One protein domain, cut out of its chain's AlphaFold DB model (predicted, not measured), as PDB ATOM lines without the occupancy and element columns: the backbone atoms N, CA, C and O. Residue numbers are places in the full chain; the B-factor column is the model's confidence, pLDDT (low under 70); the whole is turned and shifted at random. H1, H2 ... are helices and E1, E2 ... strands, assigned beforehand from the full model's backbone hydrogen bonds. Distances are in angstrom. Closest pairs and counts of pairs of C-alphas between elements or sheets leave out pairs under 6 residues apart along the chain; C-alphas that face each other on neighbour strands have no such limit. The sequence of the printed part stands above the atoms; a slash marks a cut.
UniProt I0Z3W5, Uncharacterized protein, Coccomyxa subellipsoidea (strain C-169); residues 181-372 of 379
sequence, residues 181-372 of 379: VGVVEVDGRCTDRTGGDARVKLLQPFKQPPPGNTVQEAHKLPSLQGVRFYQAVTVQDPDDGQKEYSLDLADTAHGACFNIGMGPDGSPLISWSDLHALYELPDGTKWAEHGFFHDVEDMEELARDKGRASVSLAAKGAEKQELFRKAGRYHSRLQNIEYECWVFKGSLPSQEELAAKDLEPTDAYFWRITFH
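This is residues 181 to 372 of the 379 residues of an uncharacterized protein of Coccomyxa subellipsoidea (strain C-169) (UniProt I0Z3W5). One strongly twisted sheet of eleven strands is rolled back on itself into a barrel-like body that is not fully closed, with E6 brought beside E8 and E4 brought near E10. The helical hairpin of H3 and H4 lies at one end, while H5 lies away from the sheet in the excursion between E10 and E11. The printed part has 192 residues with five named helices and eleven named strands, in the order E1 H1 E2 H2 E3 E4 E5 E6 E7 E8 H3 H4 E9 E10 H5 E11; the class is mixed, helices and strands. The sheet is branched, with parallel and antiparallel pairs. The whole is compact, with a radius of gyration of the C-alphas of 17.0 A and spans of 47 by 40 by 37 A.

E9, residues 322 to 333, bends by 93 degrees at residue 328. On one side of it lie E1, residues 181 to 183, and E11, residues 364 to 371, both parallel to it; N 182 and O 329 are 3.0 A apart, N 323 and O 366 2.7 A. On the other side lies E8, residues 286 to 294, antiparallel, with N 290 and O 330 2.8 A apart. E8 forms a hairpin with E7, residues 275 to 280, with N 289 and O 277 2.8 A apart. E3, residues 228 to 236, is antiparallel to E7, with N 280 and O 228 2.8 A apart, and bends by 86 degrees at residue 231. E2, residues 200 to 205, lies on one side of E3, antiparallel, with N 201 and O 234 2.8 A apart; E4, residues 244 to 248, lies on the other side, in a hairpin with E3, with N 235 and O 245 2.8 A apart. E10, residues 337 to 345, is parallel to E11, with N 365 and O 342 2.8 A apart; with H5, residues 351 to 356, they form a strand-helix-strand unit, two parallel neighbour strands with a helix between, its crossover right-handed. H5 is not on the sheet. E5, residues 254 to 262, is antiparallel to E10, with N 255 and O 341 2.8 A apart, and forms a hairpin with E6, residues 268 to 273, with N 260 and O 269 2.8 A apart. The closest C-alphas of E6 and E8 are those of Ser 273 and Phe 292, 4.9 A apart; those of E4 and E10 are Tyr 245 and Glu 340, 6.4 A. H3, residues 296 to 305, is on the sheet; it touches H4, residues 309 to 315, closest at the C-alphas of Ala 303 and Val 311, 5.6 A, at a shallow tilt of 9 degrees, opposite ways. H4 only grazes the sheet, as does H2, residues 215 to 218. H1, residues 196 to 199, is on the sheet, over none of its strands. In H3, H4 and H5 every O i to N i+4 pair is within hydrogen-bond range; H1 and H2 are too short for one.

E1 begins at C-alpha 181 (64.291, -35.264, 327.167), and E11 ends at C-alpha 371 (61.143, -36.874, 312.990). From first to last C-alpha E9 measures 25.5 A, E5 24.4 A, E8 24.3 A and H3 14.4 A.

The C-alphas farthest apart, of Pro 222 and Glu 352, are 48.2 A apart. The printed part has no cut; the link from E1 to H1, 12 residues, is long. The mean pLDDT of the printed part is 86.3; residues 187 to 195, 263 to 267 and 307 to 317 are under 70.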
ATOM      1  N   VAL A 181      63.584 -34.387 326.216       82.75
ATOM      2  CA  VAL A 181      64.291 -35.264 327.167       82.75
ATOM      3  C   VAL A 181      63.262 -36.055 327.976       82.75
ATOM      4  O   VAL A 181      62.322 -35.458 328.505       82.75
ATOM      5  N   GLY A 182      63.430 -37.376 328.094       84.12
ATOM      6  CA  GLY A 182      62.486 -38.235 328.822       84.12
ATOM      7  C   GLY A 182      63.127 -39.444 329.507       84.12
ATOM      8  O   GLY A 182      64.128 -39.979 329.039       84.12
ATOM      9  N   VAL A 183      62.530 -39.890 330.618       81.81
ATOM     10  CA  VAL A 183      62.862 -41.158 331.292       81.81
ATOM     11  C   VAL A 183      61.848 -42.215 330.870       81.81
ATOM     12  O   VAL A 183      60.645 -41.966 330.878       81.81
ATOM     13  N   VAL A 184      62.344 -43.388 330.494       80.62
ATOM     14  CA  VAL A 184      61.544 -44.499 329.981       80.62
ATOM     15  C   VAL A 184      61.272 -45.463 331.126       80.62
ATOM     16  O   VAL A 184      62.176 -46.139 331.623       80.62
ATOM     17  N   GLU A 185      60.010 -45.527 331.538       73.75
ATOM     18  CA  GLU A 185      59.532 -46.494 332.520       73.75
ATOM     19  C   GLU A 185      58.856 -47.657 331.796       73.75
ATOM     20  O   GLU A 185      57.967 -47.468 330.962       73.75
ATOM     21  N   VAL A 186      59.298 -48.872 332.107       70.75
ATOM     22  CA  VAL A 186      58.671 -50.094 331.600       70.75
ATOM     23  C   VAL A 186      57.429 -50.365 332.446       70.75
ATOM     24  O   VAL A 186      57.488 -50.219 333.666       70.75
ATOM     25  N   ASP A 187      56.313 -50.745 331.810       63.06
ATOM     26  CA  ASP A 187      55.076 -51.143 332.507       63.06
ATOM     27  C   ASP A 187      55.430 -52.074 333.680       63.06
ATOM     28  O   ASP A 187      56.115 -53.072 333.476       63.06
ATOM     29  N   GLY A 188      54.964 -51.769 334.897       56.03
ATOM     30  CA  GLY A 188      55.253 -52.544 336.112       56.03
ATOM     31  C   GLY A 188      54.770 -54.004 336.082       56.03
ATOM     32  O   GLY A 188      54.990 -54.745 337.036       56.03
ATOM     33  N   ARG A 189      54.110 -54.432 334.997       54.88
ATOM     34  CA  ARG A 189      53.860 -55.844 334.659       54.88
ATOM     35  C   ARG A 189      55.064 -56.562 334.043       54.88
ATOM     36  O   ARG A 189      55.050 -57.790 333.975       54.88
ATOM     37  N   CYS A 190      56.096 -55.844 333.607       55.53
ATOM     38  CA  CYS A 190      57.401 -56.430 333.337       55.53
ATOM     39  C   CYS A 190      58.024 -56.824 334.670       55.53
ATOM     40  O   CYS A 190      58.405 -55.973 335.471       55.53
ATOM     41  N   THR A 191      58.153 -58.123 334.908       52.88
ATOM     42  CA  THR A 191      59.067 -58.604 335.939       52.88
ATOM     43  C   THR A 191      60.474 -58.144 335.579       52.88
ATOM     44  O   THR A 191      60.863 -58.274 334.412       52.88
ATOM     45  N   ASP A 192      61.237 -57.653 336.559       60.00
ATOM     46  CA  ASP A 192      62.676 -57.455 336.390       60.00
ATOM     47  C   ASP A 192      63.263 -58.706 335.726       60.00
ATOM     48  O   ASP A 192      63.054 -59.831 336.196       60.00
ATOM     49  N   ARG A 193      63.940 -58.524 334.586       67.12
ATOM     50  CA  ARG A 193      64.619 -59.634 333.911       67.12
ATOM     51  C   ARG A 193      65.571 -60.294 334.904       67.12
ATOM     52  O   ARG A 193      66.181 -59.611 335.728       67.12
ATOM     53  N   THR A 194      65.710 -61.617 334.815       63.59
ATOM     54  CA  THR A 194      66.597 -62.401 335.681       63.59
ATOM     55  C   THR A 194      67.956 -61.711 335.821       63.59
ATOM     56  O   THR A 194      68.638 -61.454 334.833       63.59
ATOM     57  N   GLY A 195      68.328 -61.371 337.057       66.81
ATOM     58  CA  GLY A 195      69.588 -60.697 337.374       66.81
ATOM     59  C   GLY A 195      69.512 -59.174 337.550       66.81
ATOM     60  O   GLY A 195      70.414 -58.637 338.184       66.81
ATOM     61  N   GLY A 196      68.470 -58.474 337.080       84.88
ATOM     62  CA  GLY A 196      68.322 -57.016 337.258       84.88
ATOM     63  C   GLY A 196      69.598 -56.243 336.896       84.88
ATOM     64  O   GLY A 196      70.272 -56.583 335.931       84.88
ATOM     65  N   ASP A 197      70.001 -55.255 337.698       88.12
ATOM     66  CA  ASP A 197      71.279 -54.543 337.507       88.12
ATOM     67  C   ASP A 197      72.533 -55.434 337.669       88.12
ATOM     68  O   ASP A 197      73.611 -55.043 337.222       88.12
ATOM     69  N   ALA A 198      72.444 -56.624 338.279       89.44
ATOM     70  CA  ALA A 198      73.605 -57.504 338.477       89.44
ATOM     71  C   ALA A 198      74.127 -58.118 337.166       89.44
ATOM     72  O   ALA A 198      75.280 -58.546 337.104       89.44
ATOM     73  N   ARG A 199      73.308 -58.121 336.105       92.00
ATOM     74  CA  ARG A 199      73.717 -58.545 334.756       92.00
ATOM     75  C   ARG A 199      74.483 -57.465 333.985       92.00
ATOM     76  O   ARG A 199      74.942 -57.732 332.879       92.00
ATOM     77  N   VAL A 200      74.589 -56.253 334.541       95.75
ATOM     78  CA  VAL A 200      75.181 -55.072 333.901       95.75
ATOM     79  C   VAL A 200      76.517 -54.735 334.562       95.75
ATOM     80  O   VAL A 200      76.577 -54.426 335.754       95.75
ATOM     81  N   LYS A 201      77.594 -54.711 333.774       97.25
ATOM     82  CA  LYS A 201      78.926 -54.283 334.218       97.25
ATOM     83  C   LYS A 201      79.338 -53.031 333.459       97.25
ATOM     84  O   LYS A 201      79.586 -53.073 332.261       97.25
ATOM     85  N   LEU A 202      79.420 -51.913 334.167       98.06
ATOM     86  CA  LEU A 202      79.898 -50.650 333.614       98.06
ATOM     87  C   LEU A 202      81.430 -50.626 333.599       98.06
ATOM     88  O   LEU A 202      82.076 -50.971 334.592       98.06
ATOM     89  N   LEU A 203      82.006 -50.217 332.474       98.00
ATOM     90  CA  LEU A 203      83.435 -50.280 332.193       98.00
ATOM     91  C   LEU A 203      83.971 -48.909 331.781       98.00
ATOM     92  O   LEU A 203      83.244 -48.069 331.259       98.00
ATOM     93  N   GLN A 204      85.275 -48.704 331.980       97.38
ATOM     94  CA  GLN A 204      85.986 -47.506 331.519       97.38
ATOM     95  C   GLN A 204      85.330 -46.195 332.016       97.38
ATOM     96  O   GLN A 204      84.724 -45.458 331.236       97.38
ATOM     97  N   PRO A 205      85.404 -45.897 333.329       97.56
ATOM     98  CA  PRO A 205      84.778 -44.705 333.887       97.56
ATOM     99  C   PRO A 205      85.408 -43.426 333.329       97.56
ATOM    100  O   PRO A 205      86.634 -43.273 333.296       97.56
ATOM    101  N   PHE A 206      84.567 -42.465 332.959       95.75
ATOM    102  CA  PHE A 206      85.008 -41.126 332.602       95.75
ATOM    103  C   PHE A 206      85.429 -40.338 333.845       95.75
ATOM    104  O   PHE A 206      84.826 -40.431 334.914       95.75
ATOM    105  N   LYS A 207      86.456 -39.494 333.689       93.31
ATOM    106  CA  LYS A 207      86.917 -38.586 334.754       93.31
ATOM    107  C   LYS A 207      85.953 -37.426 335.002       93.31
ATOM    108  O   LYS A 207      85.937 -36.869 336.095       93.31
ATOM    109  N   GLN A 208      85.209 -37.027 333.975       91.12
ATOM    110  CA  GLN A 208      84.241 -35.934 334.004       91.12
ATOM    111  C   GLN A 208      83.017 -36.324 333.166       91.12
ATOM    112  O   GLN A 208      83.166 -37.127 332.244       91.12
ATOM    113  N   PRO A 209      81.830 -35.766 333.455       92.88
ATOM    114  CA  PRO A 209      80.648 -35.994 332.636       92.88
ATOM    115  C   PRO A 209      80.906 -35.644 331.161       92.88
ATOM    116  O   PRO A 209      81.429 -34.557 330.889       92.88
ATOM    117  N   PRO A 210      80.533 -36.517 330.208       92.19
ATOM    118  CA  PRO A 210      80.600 -36.203 328.787       92.19
ATOM    119  C   PRO A 210      79.799 -34.931 328.464       92.19
ATOM    120  O   PRO A 210      78.706 -34.741 329.008       92.19
ATOM    121  N   PRO A 211      80.309 -34.037 327.602       90.38
ATOM    122  CA  PRO A 211      79.597 -32.817 327.245       90.38
ATOM    123  C   PRO A 211      78.293 -33.136 326.503       90.38
ATOM    124  O   PRO A 211      78.229 -34.075 325.717       90.38
ATOM    125  N   GLY A 212      77.259 -32.323 326.728       90.19
ATOM    126  CA  GLY A 212      75.983 -32.439 326.013       90.19
ATOM    127  C   GLY A 212      75.041 -33.544 326.502       90.19
ATOM    128  O   GLY A 212      73.990 -33.711 325.895       90.19
ATOM    129  N   ASN A 213      75.383 -34.260 327.580       94.06
ATOM    130  CA  ASN A 213      74.455 -35.196 328.220       94.06
ATOM    131  C   ASN A 213      73.239 -34.467 328.820       94.06
ATOM    132  O   ASN A 213      73.340 -33.315 329.252       94.06
ATOM    133  N   THR A 214      72.116 -35.173 328.913       95.81
ATOM    134  CA  THR A 214      70.844 -34.679 329.460       95.81
ATOM    135  C   THR A 214      70.491 -35.317 330.806       95.81
ATOM    136  O   THR A 214      69.376 -35.163 331.297       95.81
ATOM    137  N   VAL A 215      71.446 -35.993 331.462       95.56
ATOM    138  CA  VAL A 215      71.222 -36.781 332.693       95.56
ATOM    139  C   VAL A 215      70.677 -35.937 333.843       95.56
ATOM    140  O   VAL A 215      69.769 -36.377 334.548       95.56
ATOM    141  N   GLN A 216      71.200 -34.723 334.035       94.50
ATOM    142  CA  GLN A 216      70.729 -33.846 335.110       94.50
ATOM    143  C   GLN A 216      69.258 -33.451 334.917       94.50
ATOM    144  O   GLN A 216      68.487 -33.479 335.875       94.50
ATOM    145  N   GLU A 217      68.882 -33.094 333.686       94.44
ATOM    146  CA  GLU A 217      67.516 -32.708 333.323       94.44
ATOM    147  C   GLU A 217      66.560 -33.901 333.426       94.44
ATOM    148  O   GLU A 217      65.530 -33.798 334.092       94.44
ATOM    149  N   ALA A 218      66.942 -35.047 332.854       92.88
ATOM    150  CA  ALA A 218      66.128 -36.259 332.831       92.88
ATOM    151  C   ALA A 218      65.751 -36.747 334.236       92.88
ATOM    152  O   ALA A 218      64.591 -37.048 334.506       92.88
ATOM    153  N   HIS A 219      66.723 -36.764 335.152       93.38
ATOM    154  CA  HIS A 219      66.535 -37.254 336.522       93.38
ATOM    155  C   HIS A 219      66.194 -36.152 337.527       93.38
ATOM    156  O   HIS A 219      66.165 -36.404 338.730       93.38
ATOM    157  N   LYS A 220      65.941 -34.921 337.054       93.94
ATOM    158  CA  LYS A 220      65.601 -33.752 337.887       93.94
ATOM    159  C   LYS A 220      66.612 -33.540 339.029       93.94
ATOM    160  O   LYS A 220      66.244 -33.183 340.149       93.94
ATOM    161  N   LEU A 221      67.894 -33.778 338.751       93.25
ATOM    162  CA  LEU A 221      68.956 -33.706 339.751       93.25
ATOM    163  C   LEU A 221      69.378 -32.246 339.993       93.25
ATOM    164  O   LEU A 221      69.500 -31.467 339.043       93.25
ATOM    165  N   PRO A 222      69.684 -31.855 341.245       94.19
ATOM    166  CA  PRO A 222      70.191 -30.512 341.533       94.19
ATOM    167  C   PRO A 222      71.580 -30.276 340.920       94.19
ATOM    168  O   PRO A 222      71.932 -29.147 340.584       94.19
ATOM    169  N   SER A 223      72.374 -31.339 340.768       95.06
ATOM    170  CA  SER A 223      73.672 -31.347 340.094       95.06
ATOM    171  C   SER A 223      74.037 -32.775 339.670       95.06
ATOM    172  O   SER A 223      73.409 -33.738 340.104       95.06
ATOM    173  N   LEU A 224      75.091 -32.928 338.863       95.75
ATOM    174  CA  LEU A 224      75.666 -34.236 338.512       95.75
ATOM    175  C   LEU A 224      76.569 -34.827 339.615       95.75
ATOM    176  O   LEU A 224      77.296 -35.793 339.376       95.75
ATOM    177  N   GLN A 225      76.576 -34.253 340.822       95.00
ATOM    178  CA  GLN A 225      77.413 -34.755 341.908       95.00
ATOM    179  C   GLN A 225      76.985 -36.173 342.312       95.00
ATOM    180  O   GLN A 225      75.826 -36.422 342.626       95.00
ATOM    181  N   GLY A 226      77.940 -37.105 342.316       94.88
ATOM    182  CA  GLY A 226      77.698 -38.518 342.627       94.88
ATOM    183  C   GLY A 226      77.270 -39.372 341.429       94.88
ATOM    184  O   GLY A 226      77.301 -40.595 341.542       94.88
ATOM    185  N   VAL A 227      76.951 -38.761 340.282       97.94
ATOM    186  CA  VAL A 227      76.709 -39.480 339.024       97.94
ATOM    187  C   VAL A 227      78.047 -39.908 338.424       97.94
ATOM    188  O   VAL A 227      78.961 -39.092 338.276       97.94
ATOM    189  N   ARG A 228      78.172 -41.186 338.066       98.25
ATOM    190  CA  ARG A 228      79.360 -41.733 337.395       98.25
ATOM    191  C   ARG A 228      79.038 -42.040 335.944       98.25
ATOM    192  O   ARG A 228      78.009 -42.642 335.678       98.25
ATOM    193  N   PHE A 229      79.922 -41.662 335.027       98.50
ATOM    194  CA  PHE A 229      79.768 -41.914 333.594       98.50
ATOM    195  C   PHE A 229      80.801 -42.926 333.111       98.50
ATOM    196  O   PHE A 229      81.900 -42.997 333.662       98.50
ATOM    197  N   TYR A 230      80.458 -43.676 332.071       98.56
ATOM    198  CA  TYR A 230      81.233 -44.806 331.567       98.56
ATOM    199  C   TYR A 230      81.260 -44.807 330.042       98.56
ATOM    200  O   TYR A 230      80.306 -44.358 329.407       98.56
ATOM    201  N   GLN A 231      82.353 -45.297 329.461       97.88
ATOM    202  CA  GLN A 231      82.489 -45.409 328.010       97.88
ATOM    203  C   GLN A 231      81.896 -46.710 327.464       97.88
ATOM    204  O   GLN A 231      81.369 -46.718 326.356       97.88
ATOM    205  N   ALA A 232      81.954 -47.792 328.239       98.19
ATOM    206  CA  ALA A 232      81.507 -49.098 327.786       98.19
ATOM    207  C   ALA A 232      80.683 -49.820 328.853       98.19
ATOM    208  O   ALA A 232      80.755 -49.520 330.048       98.19
ATOM    209  N   VAL A 233      79.896 -50.796 328.418       98.25
ATOM    210  CA  VAL A 233      79.098 -51.659 329.285       98.25
ATOM    211  C   VAL A 233      79.098 -53.077 328.736       98.25
ATOM    212  O   VAL A 233      79.004 -53.269 327.524       98.25
ATOM    213  N   THR A 234      79.164 -54.070 329.624       97.31
ATOM    214  CA  THR A 234      78.734 -55.425 329.280       97.31
ATOM    215  C   THR A 234      77.400 -55.767 329.918       97.31
ATOM    216  O   THR A 234      77.121 -55.388 331.059       97.31
ATOM    217  N   VAL A 235      76.553 -56.464 329.166       94.94
ATOM    218  CA  VAL A 235      75.230 -56.901 329.606       94.94
ATOM    219  C   VAL A 235      75.063 -58.374 329.265       94.94
ATOM    220  O   VAL A 235      75.041 -58.743 328.095       94.94
ATOM    221  N   GLN A 236      74.934 -59.230 330.273       92.50
ATOM    222  CA  GLN A 236      74.664 -60.658 330.065       92.50
ATOM    223  C   GLN A 236      73.257 -60.846 329.483       92.50
ATOM    224  O   GLN A 236      72.330 -60.200 329.969       92.50
ATOM    225  N   ASP A 237      73.072 -61.692 328.468       87.12
ATOM    226  CA  ASP A 237      71.764 -61.973 327.856       87.12
ATOM    227  C   ASP A 237      70.776 -62.521 328.904       87.12
ATOM    228  O   ASP A 237      71.174 -63.313 329.761       87.12
ATOM    229  N   PRO A 238      69.498 -62.089 328.892       79.06
ATOM    230  CA  PRO A 238      68.580 -62.462 329.962       79.06
ATOM    231  C   PRO A 238      68.101 -63.912 329.857       79.06
ATOM    232  O   PRO A 238      67.668 -64.471 330.864       79.06
ATOM    233  N   ASP A 239      68.164 -64.512 328.665       78.62
ATOM    234  CA  ASP A 239      67.736 -65.890 328.424       78.62
ATOM    235  C   ASP A 239      68.926 -66.839 328.169       78.62
ATOM    236  O   ASP A 239      68.743 -68.055 328.179       78.62
ATOM    237  N   ASP A 240      70.134 -66.310 327.946       80.94
ATOM    238  CA  ASP A 240      71.364 -67.077 327.723       80.94
ATOM    239  C   ASP A 240      72.522 -66.561 328.590       80.94
ATOM    240  O   ASP A 240      73.283 -65.671 328.218       80.94
ATOM    241  N   GLY A 241      72.716 -67.185 329.753       79.75
ATOM    242  CA  GLY A 241      73.775 -66.795 330.682       79.75
ATOM    243  C   GLY A 241      75.209 -66.951 330.148       79.75
ATOM    244  O   GLY A 241      76.132 -66.476 330.807       79.75
ATOM    245  N   GLN A 242      75.432 -67.608 329.006       83.12
ATOM    246  CA  GLN A 242      76.756 -67.679 328.373       83.12
ATOM    247  C   GLN A 242      76.991 -66.548 327.371       83.12
ATOM    248  O   GLN A 242      78.138 -66.288 327.004       83.12
ATOM    249  N   LYS A 243      75.930 -65.864 326.938       86.12
ATOM    250  CA  LYS A 243      76.019 -64.757 325.997       86.12
ATOM    251  C   LYS A 243      76.126 -63.424 326.736       86.12
ATOM    252  O   LYS A 243      75.372 -63.140 327.663       86.12
ATOM    253  N   GLU A 244      77.061 -62.584 326.307       92.44
ATOM    254  CA  GLU A 244      77.277 -61.243 326.853       92.44
ATOM    255  C   GLU A 244      77.384 -60.233 325.706       92.44
ATOM    256  O   GLU A 244      78.124 -60.442 324.746       92.44
ATOM    257  N   TYR A 245      76.630 -59.143 325.806       92.94
ATOM    258  CA  TYR A 245      76.685 -58.004 324.895       92.94
ATOM    259  C   TYR A 245      77.736 -57.024 325.392       92.94
ATOM    260  O   TYR A 245      77.663 -56.611 326.546       92.94
ATOM    261  N   SER A 246      78.689 -56.639 324.546       95.56
ATOM    262  CA  SER A 246      79.709 -55.635 324.875       95.56
ATOM    263  C   SER A 246      79.490 -54.395 324.023       95.56
ATOM    264  O   SER A 246      79.688 -54.452 322.819       95.56
ATOM    265  N   LEU A 247      79.069 -53.297 324.646       96.56
ATOM    266  CA  LEU A 247      78.676 -52.060 323.972       96.56
ATOM    267  C   LEU A 247      79.677 -50.957 324.340       96.56
ATOM    268  O   LEU A 247      79.905 -50.712 325.527       96.56
ATOM    269  N   ASP A 248      80.255 -50.290 323.343       96.94
ATOM    270  CA  ASP A 248      81.196 -49.174 323.514       96.94
ATOM    271  C   ASP A 248      80.655 -47.930 322.804       96.94
ATOM    272  O   ASP A 248      80.345 -47.974 321.615       96.94
ATOM    273  N   LEU A 249      80.570 -46.806 323.522       96.06
ATOM    274  CA  LEU A 249      80.084 -45.537 322.972       96.06
ATOM    275  C   LEU A 249      80.952 -44.993 321.821       96.06
ATOM    276  O   LEU A 249      80.519 -44.082 321.114       96.06
ATOM    277  N   ALA A 250      82.168 -45.513 321.629       95.31
ATOM    278  CA  ALA A 250      83.009 -45.183 320.484       95.31
ATOM    279  C   ALA A 250      82.495 -45.776 319.158       95.31
ATOM    280  O   ALA A 250      82.737 -45.175 318.109       95.31
ATOM    281  N   ASP A 251      81.782 -46.912 319.177       95.00
ATOM    282  CA  ASP A 251      81.131 -47.460 317.981       95.00
ATOM    283  C   ASP A 251      79.685 -46.965 317.905       95.00
ATOM    284  O   ASP A 251      78.749 -47.573 318.414       95.00
ATOM    285  N   THR A 252      79.493 -45.835 317.226       93.38
ATOM    286  CA  THR A 252      78.180 -45.183 317.116       93.38
ATOM    287  C   THR A 252      77.128 -46.000 316.365       93.38
ATOM    288  O   THR A 252      75.956 -45.632 316.402       93.38
ATOM    289  N   ALA A 253      77.528 -47.059 315.650       93.62
ATOM    290  CA  ALA A 253      76.588 -47.959 314.991       93.62
ATOM    291  C   ALA A 253      76.125 -49.092 315.916       93.62
ATOM    292  O   ALA A 253      75.093 -49.705 315.645       93.62
ATOM    293  N   HIS A 254      76.861 -49.380 316.994       95.06
ATOM    294  CA  HIS A 254      76.532 -50.450 317.928       95.06
ATOM    295  C   HIS A 254      75.568 -49.940 319.000       95.06
ATOM    296  O   HIS A 254      75.921 -49.195 319.914       95.06
ATOM    297  N   GLY A 255      74.308 -50.318 318.842       95.12
ATOM    298  CA  GLY A 255      73.206 -49.916 319.694       95.12
ATOM    299  C   GLY A 255      72.662 -51.055 320.545       95.12
ATOM    300  O   GLY A 255      73.141 -52.192 320.536       95.12
ATOM    301  N   ALA A 256      71.580 -50.759 321.253       95.00
ATOM    302  CA  ALA A 256      70.876 -51.735 322.068       95.00
ATOM    303  C   ALA A 256      69.376 -51.699 321.801       95.00
ATOM    304  O   ALA A 256      68.795 -50.657 321.506       95.00
ATOM    305  N   CYS A 257      68.760 -52.862 321.942       92.38
ATOM    306  CA  CYS A 257      67.326 -53.027 321.910       92.38
ATOM    307  C   CYS A 257      66.787 -53.026 323.343       92.38
ATOM    308  O   CYS A 257      67.033 -53.965 324.106       92.38
ATOM    309  N   PHE A 258      66.077 -51.961 323.712       91.31
ATOM    310  CA  PHE A 258      65.487 -51.812 325.042       91.31
ATOM    311  C   PHE A 258      64.076 -52.377 325.074       91.31
ATOM    312  O   PHE A 258      63.267 -52.093 324.191       91.31
ATOM    313  N   ASN A 259      63.766 -53.121 326.130       88.06
ATOM    314  CA  ASN A 259      62.394 -53.395 326.513       88.06
ATOM    315  C   ASN A 259      61.742 -52.102 327.011       88.06
ATOM    316  O   ASN A 259      62.221 -51.479 327.959       88.06
ATOM    317  N   ILE A 260      60.653 -51.724 326.358       83.31
ATOM    318  CA  ILE A 260      59.878 -50.519 326.630       83.31
ATOM    319  C   ILE A 260      58.466 -50.832 327.152       83.31
ATOM    320  O   ILE A 260      57.667 -49.935 327.391       83.31
ATOM    321  N   GLY A 261      58.119 -52.100 327.347       81.50
ATOM    322  CA  GLY A 261      56.812 -52.488 327.864       81.50
ATOM    323  C   GLY A 261      56.434 -53.905 327.477       81.50
ATOM    324  O   GLY A 261      57.228 -54.658 326.923       81.50
ATOM    325  N   MET A 262      55.182 -54.266 327.733       78.31
ATOM    326  CA  MET A 262      54.656 -55.591 327.414       78.31
ATOM    327  C   MET A 262      53.508 -55.469 326.429       78.31
ATOM    328  O   MET A 262      52.586 -54.673 326.622       78.31
ATOM    329  N   GLY A 263      53.556 -56.277 325.374       68.75
ATOM    330  CA  GLY A 263      52.406 -56.429 324.499       68.75
ATOM    331  C   GLY A 263      51.297 -57.257 325.161       68.75
ATOM    332  O   GLY A 263      51.498 -57.842 326.227       68.75
ATOM    333  N   PRO A 264      50.109 -57.333 324.541       64.50
ATOM    334  CA  PRO A 264      48.960 -58.080 325.055       64.50
ATOM    335  C   PRO A 264      49.197 -59.584 325.196       64.50
ATOM    336  O   PRO A 264      48.547 -60.228 326.010       64.50
ATOM    337  N   ASP A 265      50.131 -60.125 324.419       62.66
ATOM    338  CA  ASP A 265      50.615 -61.507 324.474       62.66
ATOM    339  C   ASP A 265      51.647 -61.741 325.592       62.66
ATOM    340  O   ASP A 265      52.134 -62.854 325.764       62.66
ATOM    341  N   GLY A 266      52.006 -60.697 326.345       67.31
ATOM    342  CA  GLY A 266      53.019 -60.762 327.391       67.31
ATOM    343  C   GLY A 266      54.447 -60.869 326.860       67.31
ATOM    344  O   GLY A 266      55.336 -61.246 327.617       67.31
ATOM    345  N   SER A 267      54.706 -60.563 325.588       68.12
ATOM    346  CA  SER A 267      56.075 -60.491 325.076       68.12
ATOM    347  C   SER A 267      56.582 -59.039 325.053       68.12
ATOM    348  O   SER A 267      55.778 -58.099 324.919       68.12
ATOM    349  N   PRO A 268      57.899 -58.819 325.227       74.44
ATOM    350  CA  PRO A 268      58.446 -57.481 325.408       74.44
ATOM    351  C   PRO A 268      58.240 -56.635 324.149       74.44
ATOM    352  O   PRO A 268      58.381 -57.111 323.023       74.44
ATOM    353  N   LEU A 269      57.869 -55.376 324.331       78.69
ATOM    354  CA  LEU A 269      57.911 -54.364 323.286       78.69
ATOM    355  C   LEU A 269      59.342 -53.855 323.233       78.69
ATOM    356  O   LEU A 269      59.876 -53.426 324.251       78.69
ATOM    357  N   ILE A 270      59.963 -53.937 322.065       84.31
ATOM    358  CA  ILE A 270      61.371 -53.598 321.894       84.31
ATOM    359  C   ILE A 270      61.493 -52.294 321.127       84.31
ATOM    360  O   ILE A 270      60.740 -52.058 320.191       84.31
ATOM    361  N   SER A 271      62.463 -51.466 321.493       86.75
ATOM    362  CA  SER A 271      62.900 -50.339 320.677       86.75
ATOM    363  C   SER A 271      64.367 -50.484 320.315       86.75
ATOM    364  O   SER A 271      65.181 -50.739 321.199       86.75
ATOM    365  N   TRP A 272      64.709 -50.256 319.047       93.19
ATOM    366  CA  TRP A 272      66.091 -50.006 318.638       93.19
ATOM    367  C   TRP A 272      66.540 -48.638 319.156       93.19
ATOM    368  O   TRP A 272      65.748 -47.687 319.157       93.19
ATOM    369  N   SER A 273      67.804 -48.548 319.572       94.88
ATOM    370  CA  SER A 273      68.368 -47.343 320.176       94.88
ATOM    371  C   SER A 273      69.864 -47.194 319.888       94.88
ATOM    372  O   SER A 273      70.621 -48.158 320.011       94.88
ATOM    373  N   ASP A 274      70.297 -45.971 319.580       95.25
ATOM    374  CA  ASP A 274      71.700 -45.549 319.503       95.25
ATOM    375  C   ASP A 274      72.132 -44.985 320.859       95.25
ATOM    376  O   ASP A 274      71.422 -44.187 321.470       95.25
ATOM    377  N   LEU A 275      73.288 -45.409 321.367       96.44
ATOM    378  CA  LEU A 275      73.736 -45.037 322.709       96.44
ATOM    379  C   LEU A 275      74.522 -43.719 322.691       96.44
ATOM    380  O   LEU A 275      75.357 -43.481 321.820       96.44
ATOM    381  N   HIS A 276      74.273 -42.859 323.679       95.56
ATOM    382  CA  HIS A 276      74.907 -41.540 323.800       95.56
ATOM    383  C   HIS A 276      75.633 -41.333 325.130       95.56
ATOM    384  O   HIS A 276      76.674 -40.679 325.157       95.56
ATOM    385  N   ALA A 277      75.127 -41.899 326.227       97.25
ATOM    386  CA  ALA A 277      75.833 -41.913 327.505       97.25
ATOM    387  C   ALA A 277      75.486 -43.166 328.312       97.25
ATOM    388  O   ALA A 277      74.357 -43.643 328.272       97.25
ATOM    389  N   LEU A 278      76.442 -43.657 329.096       98.31
ATOM    390  CA  LEU A 278      76.249 -44.733 330.068       98.31
ATOM    391  C   LEU A 278      76.582 -44.176 331.443       98.31
ATOM    392  O   LEU A 278      77.636 -43.555 331.618       98.31
ATOM    393  N   TYR A 279      75.692 -44.351 332.414       98.44
ATOM    394  CA  TYR A 279      75.878 -43.746 333.727       98.44
ATOM    395  C   TYR A 279      75.239 -44.540 334.862       98.44
ATOM    396  O   TYR A 279      74.327 -45.346 334.680       98.44
ATOM    397  N   GLU A 280      75.753 -44.294 336.059       98.12
ATOM    398  CA  GLU A 280      75.251 -44.825 337.315       98.12
ATOM    399  C   GLU A 280      74.867 -43.664 338.232       98.12
ATOM    400  O   GLU A 280      75.652 -42.729 338.433       98.12
ATOM    401  N   LEU A 281      73.650 -43.723 338.768       97.25
ATOM    402  CA  LEU A 281      73.139 -42.745 339.717       97.25
ATOM    403  C   LEU A 281      73.630 -43.044 341.148       97.25
ATOM    404  O   LEU A 281      74.097 -44.152 341.432       97.25
ATOM    405  N   PRO A 282      73.530 -42.077 342.083       96.00
ATOM    406  CA  PRO A 282      73.972 -42.266 343.468       96.00
ATOM    407  C   PRO A 282      73.287 -43.420 344.216       96.00
ATOM    408  O   PRO A 282      73.867 -43.957 345.157       96.00
ATOM    409  N   ASP A 283      72.080 -43.807 343.802       94.00
ATOM    410  CA  ASP A 283      71.327 -44.940 344.352       94.00
ATOM    411  C   ASP A 283      71.802 -46.314 343.826       94.00
ATOM    412  O   ASP A 283      71.287 -47.347 344.248       94.00
ATOM    413  N   GLY A 284      72.799 -46.340 342.932       94.31
ATOM    414  CA  GLY A 284      73.375 -47.551 342.340       94.31
ATOM    415  C   GLY A 284      72.677 -48.031 341.064       94.31
ATOM    416  O   GLY A 284      73.142 -48.993 340.437       94.31
ATOM    417  N   THR A 285      71.600 -47.359 340.652       94.50
ATOM    418  CA  THR A 285      70.883 -47.680 339.419       94.50
ATOM    419  C   THR A 285      71.722 -47.323 338.189       94.50
ATOM    420  O   THR A 285      72.382 -46.285 338.126       94.50
ATOM    421  N   LYS A 286      71.717 -48.217 337.198       96.69
ATOM    422  CA  LYS A 286      72.493 -48.146 335.951       96.69
ATOM    423  C   LYS A 286      71.593 -47.818 334.765       96.69
ATOM    424  O   LYS A 286      70.526 -48.416 334.595       96.69
ATOM    425  N   TRP A 287      72.039 -46.880 333.942       97.31
ATOM    426  CA  TRP A 287      71.226 -46.255 332.910       97.31
ATOM    427  C   TRP A 287      72.015 -45.967 331.636       97.31
ATOM    428  O   TRP A 287      73.236 -45.801 331.658       97.31
ATOM    429  N   ALA A 288      71.276 -45.855 330.538       97.38
ATOM    430  CA  ALA A 288      71.757 -45.317 329.278       97.38
ATOM    431  C   ALA A 288      70.952 -44.073 328.896       97.38
ATOM    432  O   ALA A 288      69.739 -44.042 329.090       97.38
ATOM    433  N   GLU A 289      71.624 -43.070 328.340       96.88
ATOM    434  CA  GLU A 289      71.024 -42.045 327.490       96.88
ATOM    435  C   GLU A 289      71.144 -42.527 326.044       96.88
ATOM    436  O   GLU A 289      72.235 -42.918 325.617       96.88
ATOM    437  N   HIS A 290      70.046 -42.519 325.299       95.25
ATOM    438  CA  HIS A 290      69.983 -43.060 323.946       95.25
ATOM    439  C   HIS A 290      68.946 -42.326 323.084       95.25
ATOM    440  O   HIS A 290      68.091 -41.600 323.602       95.25
ATOM    441  N   GLY A 291      69.031 -42.472 321.763       93.38
ATOM    442  CA  GLY A 291      67.942 -42.119 320.854       93.38
ATOM    443  C   GLY A 291      66.970 -43.285 320.677       93.38
ATOM    444  O   GLY A 291      67.208 -44.394 321.159       93.38
ATOM    445  N   PHE A 292      65.843 -43.013 320.025       90.25
ATOM    446  CA  PHE A 292      64.826 -44.016 319.722       90.25
ATOM    447  C   PHE A 292      64.591 -44.110 318.228       90.25
ATOM    448  O   PHE A 292      64.624 -43.100 317.522       90.25
ATOM    449  N   PHE A 293      64.299 -45.323 317.775       92.25
ATOM    450  CA  PHE A 293      63.996 -45.608 316.388       92.25
ATOM    451  C   PHE A 293      62.668 -46.343 316.248       92.25
ATOM    452  O   PHE A 293      62.379 -47.285 316.988       92.25
ATOM    453  N   HIS A 294      61.914 -45.927 315.238       87.31
ATOM    454  CA  HIS A 294      60.699 -46.580 314.768       87.31
ATOM    455  C   HIS A 294      61.009 -47.282 313.451       87.31
ATOM    456  O   HIS A 294      61.738 -46.736 312.620       87.31
ATOM    457  N   ASP A 295      60.481 -48.487 313.261       86.56
ATOM    458  CA  ASP A 295      60.537 -49.142 311.955       86.56
ATOM    459  C   ASP A 295      59.480 -48.554 310.998       86.56
ATOM    460  O   ASP A 295      58.685 -47.680 311.361       86.56
ATOM    461  N   VAL A 296      59.493 -49.001 309.740       83.12
ATOM    462  CA  VAL A 296      58.550 -48.535 308.710       83.12
ATOM    463  C   VAL A 296      57.095 -48.756 309.139       83.12
ATOM    464  O   VAL A 296      56.265 -47.863 308.979       83.12
ATOM    465  N   GLU A 297      56.783 -49.915 309.715       79.56
ATOM    466  CA  GLU A 297      55.419 -50.279 310.109       79.56
ATOM    467  C   GLU A 297      54.922 -49.419 311.274       79.56
ATOM    468  O   GLU A 297      53.788 -48.935 311.253       79.56
ATOM    469  N   ASP A 298      55.785 -49.178 312.263       81.00
ATOM    470  CA  ASP A 298      55.503 -48.316 313.403       81.00
ATOM    471  C   ASP A 298      55.217 -46.882 312.928       81.00
ATOM    472  O   ASP A 298      54.295 -46.221 313.415       81.00
ATOM    473  N   MET A 299      55.969 -46.398 311.934       79.31
ATOM    474  CA  MET A 299      55.743 -45.082 311.335       79.31
ATOM    475  C   MET A 299      54.441 -45.011 310.533       79.31
ATOM    476  O   MET A 299      53.734 -44.001 310.602       79.31
ATOM    477  N   GLU A 300      54.092 -46.060 309.787       78.62
ATOM    478  CA  GLU A 300      52.812 -46.145 309.078       78.62
ATOM    479  C   GLU A 300      51.620 -46.174 310.041       78.62
ATOM    480  O   GLU A 300      50.590 -45.540 309.785       78.62
ATOM    481  N   GLU A 301      51.755 -46.877 311.163       77.38
ATOM    482  CA  GLU A 301      50.753 -46.906 312.224       77.38
ATOM    483  C   GLU A 301      50.573 -45.535 312.874       77.38
ATOM    484  O   GLU A 301      49.449 -45.028 312.952       77.38
ATOM    485  N   LEU A 302      51.677 -44.886 313.237       75.81
ATOM    486  CA  LEU A 302      51.675 -43.556 313.831       75.81
ATOM    487  C   LEU A 302      51.086 -42.497 312.882       75.81
ATOM    488  O   LEU A 302      50.354 -41.600 313.311       75.81
ATOM    489  N   ALA A 303      51.354 -42.618 311.577       75.06
ATOM    490  CA  ALA A 303      50.774 -41.764 310.542       75.06
ATOM    491  C   ALA A 303      49.252 -41.935 310.428       75.06
ATOM    492  O   ALA A 303      48.529 -40.944 310.271       75.06
ATOM    493  N   ARG A 304      48.771 -43.186 310.502       76.44
ATOM    494  CA  ARG A 304      47.348 -43.534 310.419       76.44
ATOM    495  C   ARG A 304      46.576 -42.979 311.607       76.44
ATOM    496  O   ARG A 304      45.537 -42.357 311.404       76.44
ATOM    497  N   ASP A 305      47.105 -43.164 312.810       71.69
ATOM    498  CA  ASP A 305      46.465 -42.719 314.048       71.69
ATOM    499  C   ASP A 305      46.401 -41.184 314.150       71.69
ATOM    500  O   ASP A 305      45.346 -40.610 314.417       71.69
ATOM    501  N   LYS A 306      47.492 -40.484 313.805       70.75
ATOM    502  CA  LYS A 306      47.520 -39.008 313.827       70.75
ATOM    503  C   LYS A 306      46.929 -38.347 312.574       70.75
ATOM    504  O   LYS A 306      46.951 -37.118 312.473       70.75
ATOM    505  N   GLY A 307      46.435 -39.125 311.607       65.69
ATOM    506  CA  GLY A 307      45.863 -38.628 310.351       65.69
ATOM    507  C   GLY A 307      46.838 -37.810 309.491       65.69
ATOM    508  O   GLY A 307      46.410 -36.890 308.791       65.69
ATOM    509  N   ARG A 308      48.151 -38.086 309.553       65.19
ATOM    510  CA  ARG A 308      49.193 -37.266 308.900       65.19
ATOM    511  C   ARG A 308      49.780 -37.927 307.653       65.19
ATOM    512  O   ARG A 308      50.586 -38.849 307.729       65.19
ATOM    513  N   ALA A 309      49.449 -37.371 306.487       56.16
ATOM    514  CA  ALA A 309      49.910 -37.857 305.183       56.16
ATOM    515  C   ALA A 309      51.423 -37.679 304.919       56.16
ATOM    516  O   ALA A 309      51.991 -38.450 304.149       56.16
ATOM    517  N   SER A 310      52.089 -36.698 305.545       57.06
ATOM    518  CA  SER A 310      53.526 -36.413 305.340       57.06
ATOM    519  C   SER A 310      54.439 -37.544 305.821       57.06
ATOM    520  O   SER A 310      55.424 -37.869 305.169       57.06
ATOM    521  N   VAL A 311      54.070 -38.189 306.924       56.44
ATOM    522  CA  VAL A 311      54.788 -39.328 307.512       56.44
ATOM    523  C   VAL A 311      54.629 -40.572 306.662       56.44
ATOM    524  O   VAL A 311      55.596 -41.270 306.382       56.44
ATOM    525  N   SER A 312      53.405 -40.800 306.179       56.59
ATOM    526  CA  SER A 312      53.133 -41.858 305.213       56.59
ATOM    527  C   SER A 312      53.965 -41.676 303.940       56.59
ATOM    528  O   SER A 312      54.353 -42.667 303.336       56.59
ATOM    529  N   LEU A 313      54.287 -40.440 303.537       54.94
ATOM    530  CA  LEU A 313      55.204 -40.195 302.420       54.94
ATOM    531  C   LEU A 313      56.662 -40.545 302.745       54.94
ATOM    532  O   LEU A 313      57.337 -41.069 301.870       54.94
ATOM    533  N   ALA A 314      57.135 -40.269 303.963       60.41
ATOM    534  CA  ALA A 314      58.490 -40.637 304.385       60.41
ATOM    535  C   ALA A 314      58.669 -42.163 304.498       60.41
ATOM    536  O   ALA A 314      59.731 -42.677 304.170       60.41
ATOM    537  N   ALA A 315      57.618 -42.882 304.907       60.59
ATOM    538  CA  ALA A 315      57.588 -44.345 304.914       60.59
ATOM    539  C   ALA A 315      57.403 -44.949 303.505       60.59
ATOM    540  O   ALA A 315      57.882 -46.046 303.220       60.59
ATOM    541  N   LYS A 316      56.740 -44.237 302.581       63.88
ATOM    542  CA  LYS A 316      56.540 -44.698 301.197       63.88
ATOM    543  C   LYS A 316      57.863 -44.760 300.438       63.88
ATOM    544  O   LYS A 316      58.406 -43.741 300.023       63.88
ATOM    545  N   GLY A 317      58.315 -45.983 300.174       69.00
ATOM    546  CA  GLY A 317      59.582 -46.253 299.491       69.00
ATOM    547  C   GLY A 317      60.768 -46.412 300.441       69.00
ATOM    548  O   GLY A 317      61.895 -46.515 299.962       69.00
ATOM    549  N   ALA A 318      60.520 -46.442 301.754       76.31
ATOM    550  CA  ALA A 318      61.517 -46.837 302.733       76.31
ATOM    551  C   ALA A 318      61.889 -48.312 302.551       76.31
ATOM    552  O   ALA A 318      61.060 -49.156 302.196       76.31
ATOM    553  N   GLU A 319      63.159 -48.613 302.781       81.69
ATOM    554  CA  GLU A 319      63.647 -49.986 302.735       81.69
ATOM    555  C   GLU A 319      63.244 -50.724 304.014       81.69
ATOM    556  O   GLU A 319      63.101 -50.118 305.072       81.69
ATOM    557  N   LYS A 320      63.112 -52.057 303.957       80.31
ATOM    558  CA  LYS A 320      62.719 -52.871 305.126       80.31
ATOM    559  C   LYS A 320      63.638 -52.663 306.343       80.31
ATOM    560  O   LYS A 320      63.209 -52.832 307.477       80.31
ATOM    561  N   GLN A 321      64.902 -52.323 306.100       87.44
ATOM    562  CA  GLN A 321      65.935 -52.134 307.124       87.44
ATOM    563  C   GLN A 321      66.125 -50.663 307.515       87.44
ATOM    564  O   GLN A 321      67.025 -50.344 308.296       87.44
ATOM    565  N   GLU A 322      65.312 -49.768 306.953       90.44
ATOM    566  CA  GLU A 322      65.329 -48.361 307.304       90.44
ATOM    567  C   GLU A 322      64.533 -48.113 308.586       90.44
ATOM    568  O   GLU A 322      63.391 -48.543 308.749       90.44
ATOM    569  N   LEU A 323      65.162 -47.376 309.488       92.44
ATOM    570  CA  LEU A 323      64.620 -46.912 310.744       92.44
ATOM    571  C   LEU A 323      64.474 -45.387 310.718       92.44
ATOM    572  O   LEU A 323      65.240 -44.660 310.078       92.44
ATOM    573  N   PHE A 324      63.513 -44.891 311.486       91.50
ATOM    574  CA  PHE A 324      63.203 -43.475 311.620       91.50
ATOM    575  C   PHE A 324      63.552 -43.023 313.025       91.50
ATOM    576  O   PHE A 324      63.007 -43.526 314.005       91.50
ATOM    577  N   ARG A 325      64.471 -42.064 313.139       93.12
ATOM    578  CA  ARG A 325      64.934 -41.583 314.441       93.12
ATOM    579  C   ARG A 325      63.895 -40.647 315.047       93.12
ATOM    580  O   ARG A 325      63.599 -39.594 314.484       93.12
ATOM    581  N   LYS A 326      63.362 -40.982 316.216       90.38
ATOM    582  CA  LYS A 326      62.521 -40.079 317.006       90.38
ATOM    583  C   LYS A 326      63.414 -38.998 317.614       90.38
ATOM    584  O   LYS A 326      64.396 -39.309 318.288       90.38
ATOM    585  N   ALA A 327      63.087 -37.727 317.386       89.56
ATOM    586  CA  ALA A 327      63.835 -36.613 317.966       89.56
ATOM    587  C   ALA A 327      63.814 -36.671 319.503       89.56
ATOM    588  O   ALA A 327      62.771 -36.967 320.099       89.56
ATOM    589  N   GLY A 328      64.946 -36.349 320.135       90.44
ATOM    590  CA  GLY A 328      65.085 -36.303 321.590       90.44
ATOM    591  C   GLY A 328      66.171 -37.209 322.180       90.44
ATOM    592  O   GLY A 328      66.891 -37.920 321.474       90.44
ATOM    593  N   ARG A 329      66.280 -37.151 323.510       92.31
ATOM    594  CA  ARG A 329      67.159 -37.959 324.358       92.31
ATOM    595  C   ARG A 329      66.327 -38.717 325.379       92.31
ATOM    596  O   ARG A 329      65.521 -38.131 326.099       92.31
ATOM    597  N   TYR A 330      66.542 -40.019 325.451       92.94
ATOM    598  CA  TYR A 330      65.750 -40.908 326.284       92.94
ATOM    599  C   TYR A 330      66.649 -41.661 327.249       92.94
ATOM    600  O   TYR A 330      67.781 -42.007 326.918       92.94
ATOM    601  N   HIS A 331      66.151 -41.873 328.462       94.75
ATOM    602  CA  HIS A 331      66.908 -42.459 329.554       94.75
ATOM    603  C   HIS A 331      66.233 -43.755 330.007       94.75
ATOM    604  O   HIS A 331      65.168 -43.710 330.617       94.75
ATOM    605  N   SER A 332      66.863 -44.898 329.731       93.38
ATOM    606  CA  SER A 332      66.353 -46.231 330.092       93.38
ATOM    607  C   SER A 332      67.308 -46.963 331.027       93.38
ATOM    608  O   SER A 332      68.528 -46.774 330.975       93.38
ATOM    609  N   ARG A 333      66.764 -47.839 331.877       94.25
ATOM    610  CA  ARG A 333      67.569 -48.715 332.740       94.25
ATOM    611  C   ARG A 333      68.343 -49.715 331.883       94.25
ATOM    612  O   ARG A 333      67.766 -50.366 331.013       94.25
ATOM    613  N   LEU A 334      69.632 -49.899 332.165       95.00
ATOM    614  CA  LEU A 334      70.486 -50.832 331.412       95.00
ATOM    615  C   LEU A 334      70.054 -52.298 331.570       95.00
ATOM    616  O   LEU A 334      70.233 -53.091 330.649       95.00
ATOM    617  N   GLN A 335      69.423 -52.651 332.694       92.00
ATOM    618  CA  GLN A 335      68.863 -53.991 332.904       92.00
ATOM    619  C   GLN A 335      67.757 -54.363 331.895       92.00
ATOM    620  O   GLN A 335      67.468 -55.548 331.726       92.00
ATOM    621  N   ASN A 336      67.167 -53.368 331.215       91.00
ATOM    622  CA  ASN A 336      66.108 -53.551 330.220       91.00
ATOM    623  C   ASN A 336      66.654 -53.823 328.812       91.00
ATOM    624  O   ASN A 336      65.870 -53.918 327.872       91.00
ATOM    625  N   ILE A 337      67.974 -53.937 328.639       92.19
ATOM    626  CA  ILE A 337      68.554 -54.373 327.368       92.19
ATOM    627  C   ILE A 337      68.217 -55.852 327.141       92.19
ATOM    628  O   ILE A 337      68.488 -56.727 327.975       92.19
ATOM    629  N   GLU A 338      67.625 -56.112 325.982       87.94
ATOM    630  CA  GLU A 338      67.154 -57.429 325.552       87.94
ATOM    631  C   GLU A 338      68.148 -58.090 324.599       87.94
ATOM    632  O   GLU A 338      68.416 -59.287 324.709       87.94
ATOM    633  N   TYR A 339      68.721 -57.304 323.686       88.44
ATOM    634  CA  TYR A 339      69.805 -57.708 322.794       88.44
ATOM    635  C   TYR A 339      70.496 -56.489 322.166       88.44
ATOM    636  O   TYR A 339      70.016 -55.362 322.272       88.44
ATOM    637  N   GLU A 340      71.638 -56.706 321.521       91.75
ATOM    638  CA  GLU A 340      72.349 -55.683 320.746       91.75
ATOM    639  C   GLU A 340      71.730 -55.459 319.357       91.75
ATOM    640  O   GLU A 340      71.167 -56.377 318.745       91.75
ATOM    641  N   CYS A 341      71.882 -54.252 318.816       92.31
ATOM    642  CA  CYS A 341      71.492 -53.934 317.445       92.31
ATOM    643  C   CYS A 341      72.566 -53.116 316.731       92.31
ATOM    644  O   CYS A 341      73.419 -52.508 317.370       92.31
ATOM    645  N   TRP A 342      72.513 -53.109 315.401       94.12
ATOM    646  CA  TRP A 342      73.464 -52.386 314.564       94.12
ATOM    647  C   TRP A 342      72.706 -51.409 313.681       94.12
ATOM    648  O   TRP A 342      71.948 -51.831 312.812       94.12
ATOM    649  N   VAL A 343      72.863 -50.114 313.945       94.75
ATOM    650  CA  VAL A 343      72.074 -49.041 313.334       94.75
ATOM    651  C   VAL A 343      73.013 -47.991 312.737       94.75
ATOM    652  O   VAL A 343      73.609 -47.179 313.438       94.75
ATOM    653  N   PHE A 344      73.147 -47.999 311.415       94.88
ATOM    654  CA  PHE A 344      74.067 -47.148 310.668       94.88
ATOM    655  C   PHE A 344      73.411 -45.833 310.243       94.88
ATOM    656  O   PHE A 344      72.257 -45.780 309.819       94.88
ATOM    657  N   LYS A 345      74.151 -44.728 310.323       93.75
ATOM    658  CA  LYS A 345      73.659 -43.432 309.849       93.75
ATOM    659  C   LYS A 345      73.845 -43.315 308.334       93.75
ATOM    660  O   LYS A 345      74.955 -43.461 307.835       93.75
ATOM    661  N   GLY A 346      72.785 -42.950 307.618       92.44
ATOM    662  CA  GLY A 346      72.797 -42.651 306.184       92.44
ATOM    663  C   GLY A 346      72.406 -43.836 305.304       92.44
ATOM    664  O   GLY A 346      71.402 -43.762 304.602       92.44
ATOM    665  N   SER A 347      73.176 -44.919 305.325       91.62
ATOM    666  CA  SER A 347      72.905 -46.121 304.527       91.62
ATOM    667  C   SER A 347      73.484 -47.362 305.193       91.62
ATOM    668  O   SER A 347      74.326 -47.253 306.088       91.62
ATOM    669  N   LEU A 348      73.064 -48.540 304.731       90.94
ATOM    670  CA  LEU A 348      73.748 -49.777 305.091       90.94
ATOM    671  C   LEU A 348      75.184 -49.772 304.543       90.94
ATOM    672  O   LEU A 348      75.408 -49.287 303.426       90.94
ATOM    673  N   PRO A 349      76.149 -50.318 305.299       91.75
ATOM    674  CA  PRO A 349      77.465 -50.643 304.770       91.75
ATOM    675  C   PRO A 349      77.375 -51.718 303.682       91.75
ATOM    676  O   PRO A 349      76.384 -52.444 303.560       91.75
ATOM    677  N   SER A 350      78.441 -51.846 302.902       91.56
ATOM    678  CA  SER A 350      78.599 -52.953 301.961       91.56
ATOM    679  C   SER A 350      78.651 -54.306 302.686       91.56
ATOM    680  O   SER A 350      78.998 -54.394 303.865       91.56
ATOM    681  N   GLN A 351      78.347 -55.392 301.968       87.62
ATOM    682  CA  GLN A 351      78.424 -56.748 302.531       87.62
ATOM    683  C   GLN A 351      79.821 -57.086 303.072       87.62
ATOM    684  O   GLN A 351      79.930 -57.788 304.071       87.62
ATOM    685  N   GLU A 352      80.881 -56.569 302.447       89.25
ATOM    686  CA  GLU A 352      82.260 -56.761 302.904       89.25
ATOM    687  C   GLU A 352      82.518 -56.057 304.245       89.25
ATOM    688  O   GLU A 352      83.108 -56.645 305.148       89.25
ATOM    689  N   GLU A 353      82.021 -54.829 304.415       89.69
ATOM    690  CA  GLU A 353      82.145 -54.073 305.669       89.69
ATOM    691  C   GLU A 353      81.342 -54.703 306.813       89.69
ATOM    692  O   GLU A 353      81.799 -54.709 307.957       89.69
ATOM    693  N   LEU A 354      80.162 -55.253 306.513       88.94
ATOM    694  CA  LEU A 354      79.360 -55.995 307.485       88.94
ATOM    695  C   LEU A 354      80.041 -57.308 307.883       88.94
ATOM    696  O   LEU A 354      80.197 -57.573 309.073       88.94
ATOM    697  N   ALA A 355      80.545 -58.074 306.913       85.81
ATOM    698  CA  ALA A 355      81.289 -59.302 307.177       85.81
ATOM    699  C   ALA A 355      82.569 -59.042 307.992       85.81
ATOM    700  O   ALA A 355      82.908 -59.825 308.876       85.81
ATOM    701  N   ALA A 356      83.250 -57.913 307.765       87.50
ATOM    702  CA  ALA A 356      84.405 -57.501 308.566       87.50
ATOM    703  C   ALA A 356      84.058 -57.218 310.042       87.50
ATOM    704  O   ALA A 356      84.945 -57.257 310.897       87.50
ATOM    705  N   LYS A 357      82.782 -56.946 310.344       83.12
ATOM    706  CA  LYS A 357      82.234 -56.796 311.700       83.12
ATOM    707  C   LYS A 357      81.552 -58.071 312.224       83.12
ATOM    708  O   LYS A 357      80.968 -58.015 313.299       83.12
ATOM    709  N   ASP A 358      81.636 -59.188 311.496       85.12
ATOM    710  CA  ASP A 358      80.908 -60.435 311.791       85.12
ATOM    711  C   ASP A 358      79.382 -60.219 311.864       85.12
ATOM    712  O   ASP A 358      78.681 -60.769 312.712       85.12
ATOM    713  N   LEU A 359      78.866 -59.344 310.989       83.44
ATOM    714  CA  LEU A 359      77.453 -58.989 310.920       83.44
ATOM    715  C   LEU A 359      76.804 -59.542 309.664       83.44
ATOM    716  O   LEU A 359      77.240 -59.285 308.541       83.44
ATOM    717  N   GLU A 360      75.681 -60.218 309.868       81.19
ATOM    718  CA  GLU A 360      74.789 -60.592 308.783       81.19
ATOM    719  C   GLU A 360      74.012 -59.365 308.285       81.19
ATOM    720  O   GLU A 360      73.569 -58.544 309.099       81.19
ATOM    721  N   PRO A 361      73.758 -59.243 306.968       78.69
ATOM    722  CA  PRO A 361      72.981 -58.140 306.419       78.69
ATOM    723  C   PRO A 361      71.643 -57.934 307.121       78.69
ATOM    724  O   PRO A 361      71.276 -56.797 307.365       78.69
ATOM    725  N   THR A 362      70.947 -59.004 307.512       77.38
ATOM    726  CA  THR A 362      69.642 -58.942 308.194       77.38
ATOM    727  C   THR A 362      69.687 -58.419 309.628       77.38
ATOM    728  O   THR A 362      68.646 -58.072 310.184       77.38
ATOM    729  N   ASP A 363      70.868 -58.371 310.239       80.38
ATOM    730  CA  ASP A 363      71.076 -57.860 311.594       80.38
ATOM    731  C   ASP A 363      71.476 -56.377 311.626       80.38
ATOM    732  O   ASP A 363      71.547 -55.786 312.709       80.38
ATOM    733  N   ALA A 364      71.700 -55.781 310.450       89.50
ATOM    734  CA  ALA A 364      72.043 -54.382 310.262       89.50
ATOM    735  C   ALA A 364      70.824 -53.558 309.827       89.50
ATOM    736  O   ALA A 364      70.011 -53.975 309.007       89.50
ATOM    737  N   TYR A 365      70.721 -52.350 310.360       92.88
ATOM    738  CA  TYR A 365      69.674 -51.380 310.064       92.88
ATOM    739  C   TYR A 365      70.324 -50.040 309.758       92.88
ATOM    740  O   TYR A 365      71.478 -49.809 310.115       92.88
ATOM    741  N   PHE A 366      69.601 -49.128 309.125       94.50
ATOM    742  CA  PHE A 366      70.112 -47.784 308.883       94.50
ATOM    743  C   PHE A 366      69.032 -46.733 309.066       94.50
ATOM    744  O   PHE A 366      67.852 -47.049 309.061       94.50
ATOM    745  N   TRP A 367      69.418 -45.472 309.218       94.06
ATOM    746  CA  TRP A 367      68.467 -44.371 309.324       94.06
ATOM    747  C   TRP A 367      68.968 -43.129 308.601       94.06
ATOM    748  O   TRP A 367      70.165 -42.833 308.577       94.06
ATOM    749  N   ARG A 368      68.035 -42.364 308.034       90.62
ATOM    750  CA  ARG A 368      68.321 -41.094 307.337       90.62
ATOM    751  C   ARG A 368      67.582 -39.914 307.934       90.62
ATOM    752  O   ARG A 368      68.068 -38.788 307.899       90.62
ATOM    753  N   ILE A 369      66.401 -40.187 308.469       88.56
ATOM    754  CA  ILE A 369      65.425 -39.179 308.844       88.56
ATOM    755  C   ILE A 369      65.305 -39.145 310.361       88.56
ATOM    756  O   ILE A 369      65.182 -40.182 311.011       88.56
ATOM    757  N   THR A 370      65.319 -37.930 310.907       90.12
ATOM    758  CA  THR A 370      64.817 -37.667 312.256       90.12
ATOM    759  C   THR A 370      63.430 -37.054 312.131       90.12
ATOM    760  O   THR A 370      63.223 -36.208 311.265       90.12
ATOM    761  N   PHE A 371      62.480 -37.459 312.967       86.38
ATOM    762  CA  PHE A 371      61.143 -36.874 312.990       86.38
ATOM    763  C   PHE A 371      60.799 -36.328 314.374       86.38
ATOM    764  O   PHE A 371      61.189 -36.874 315.408       86.38
ATOM    765  N   HIS A 372      60.031 -35.245 314.406       84.75
ATOM    766  CA  HIS A 372      59.536 -34.681 315.650       84.75
ATOM    767  C   HIS A 372      58.393 -35.551 316.215       84.75
ATOM    768  O   HIS A 372      57.411 -35.784 315.517       84.75
TER     769      HIS A 372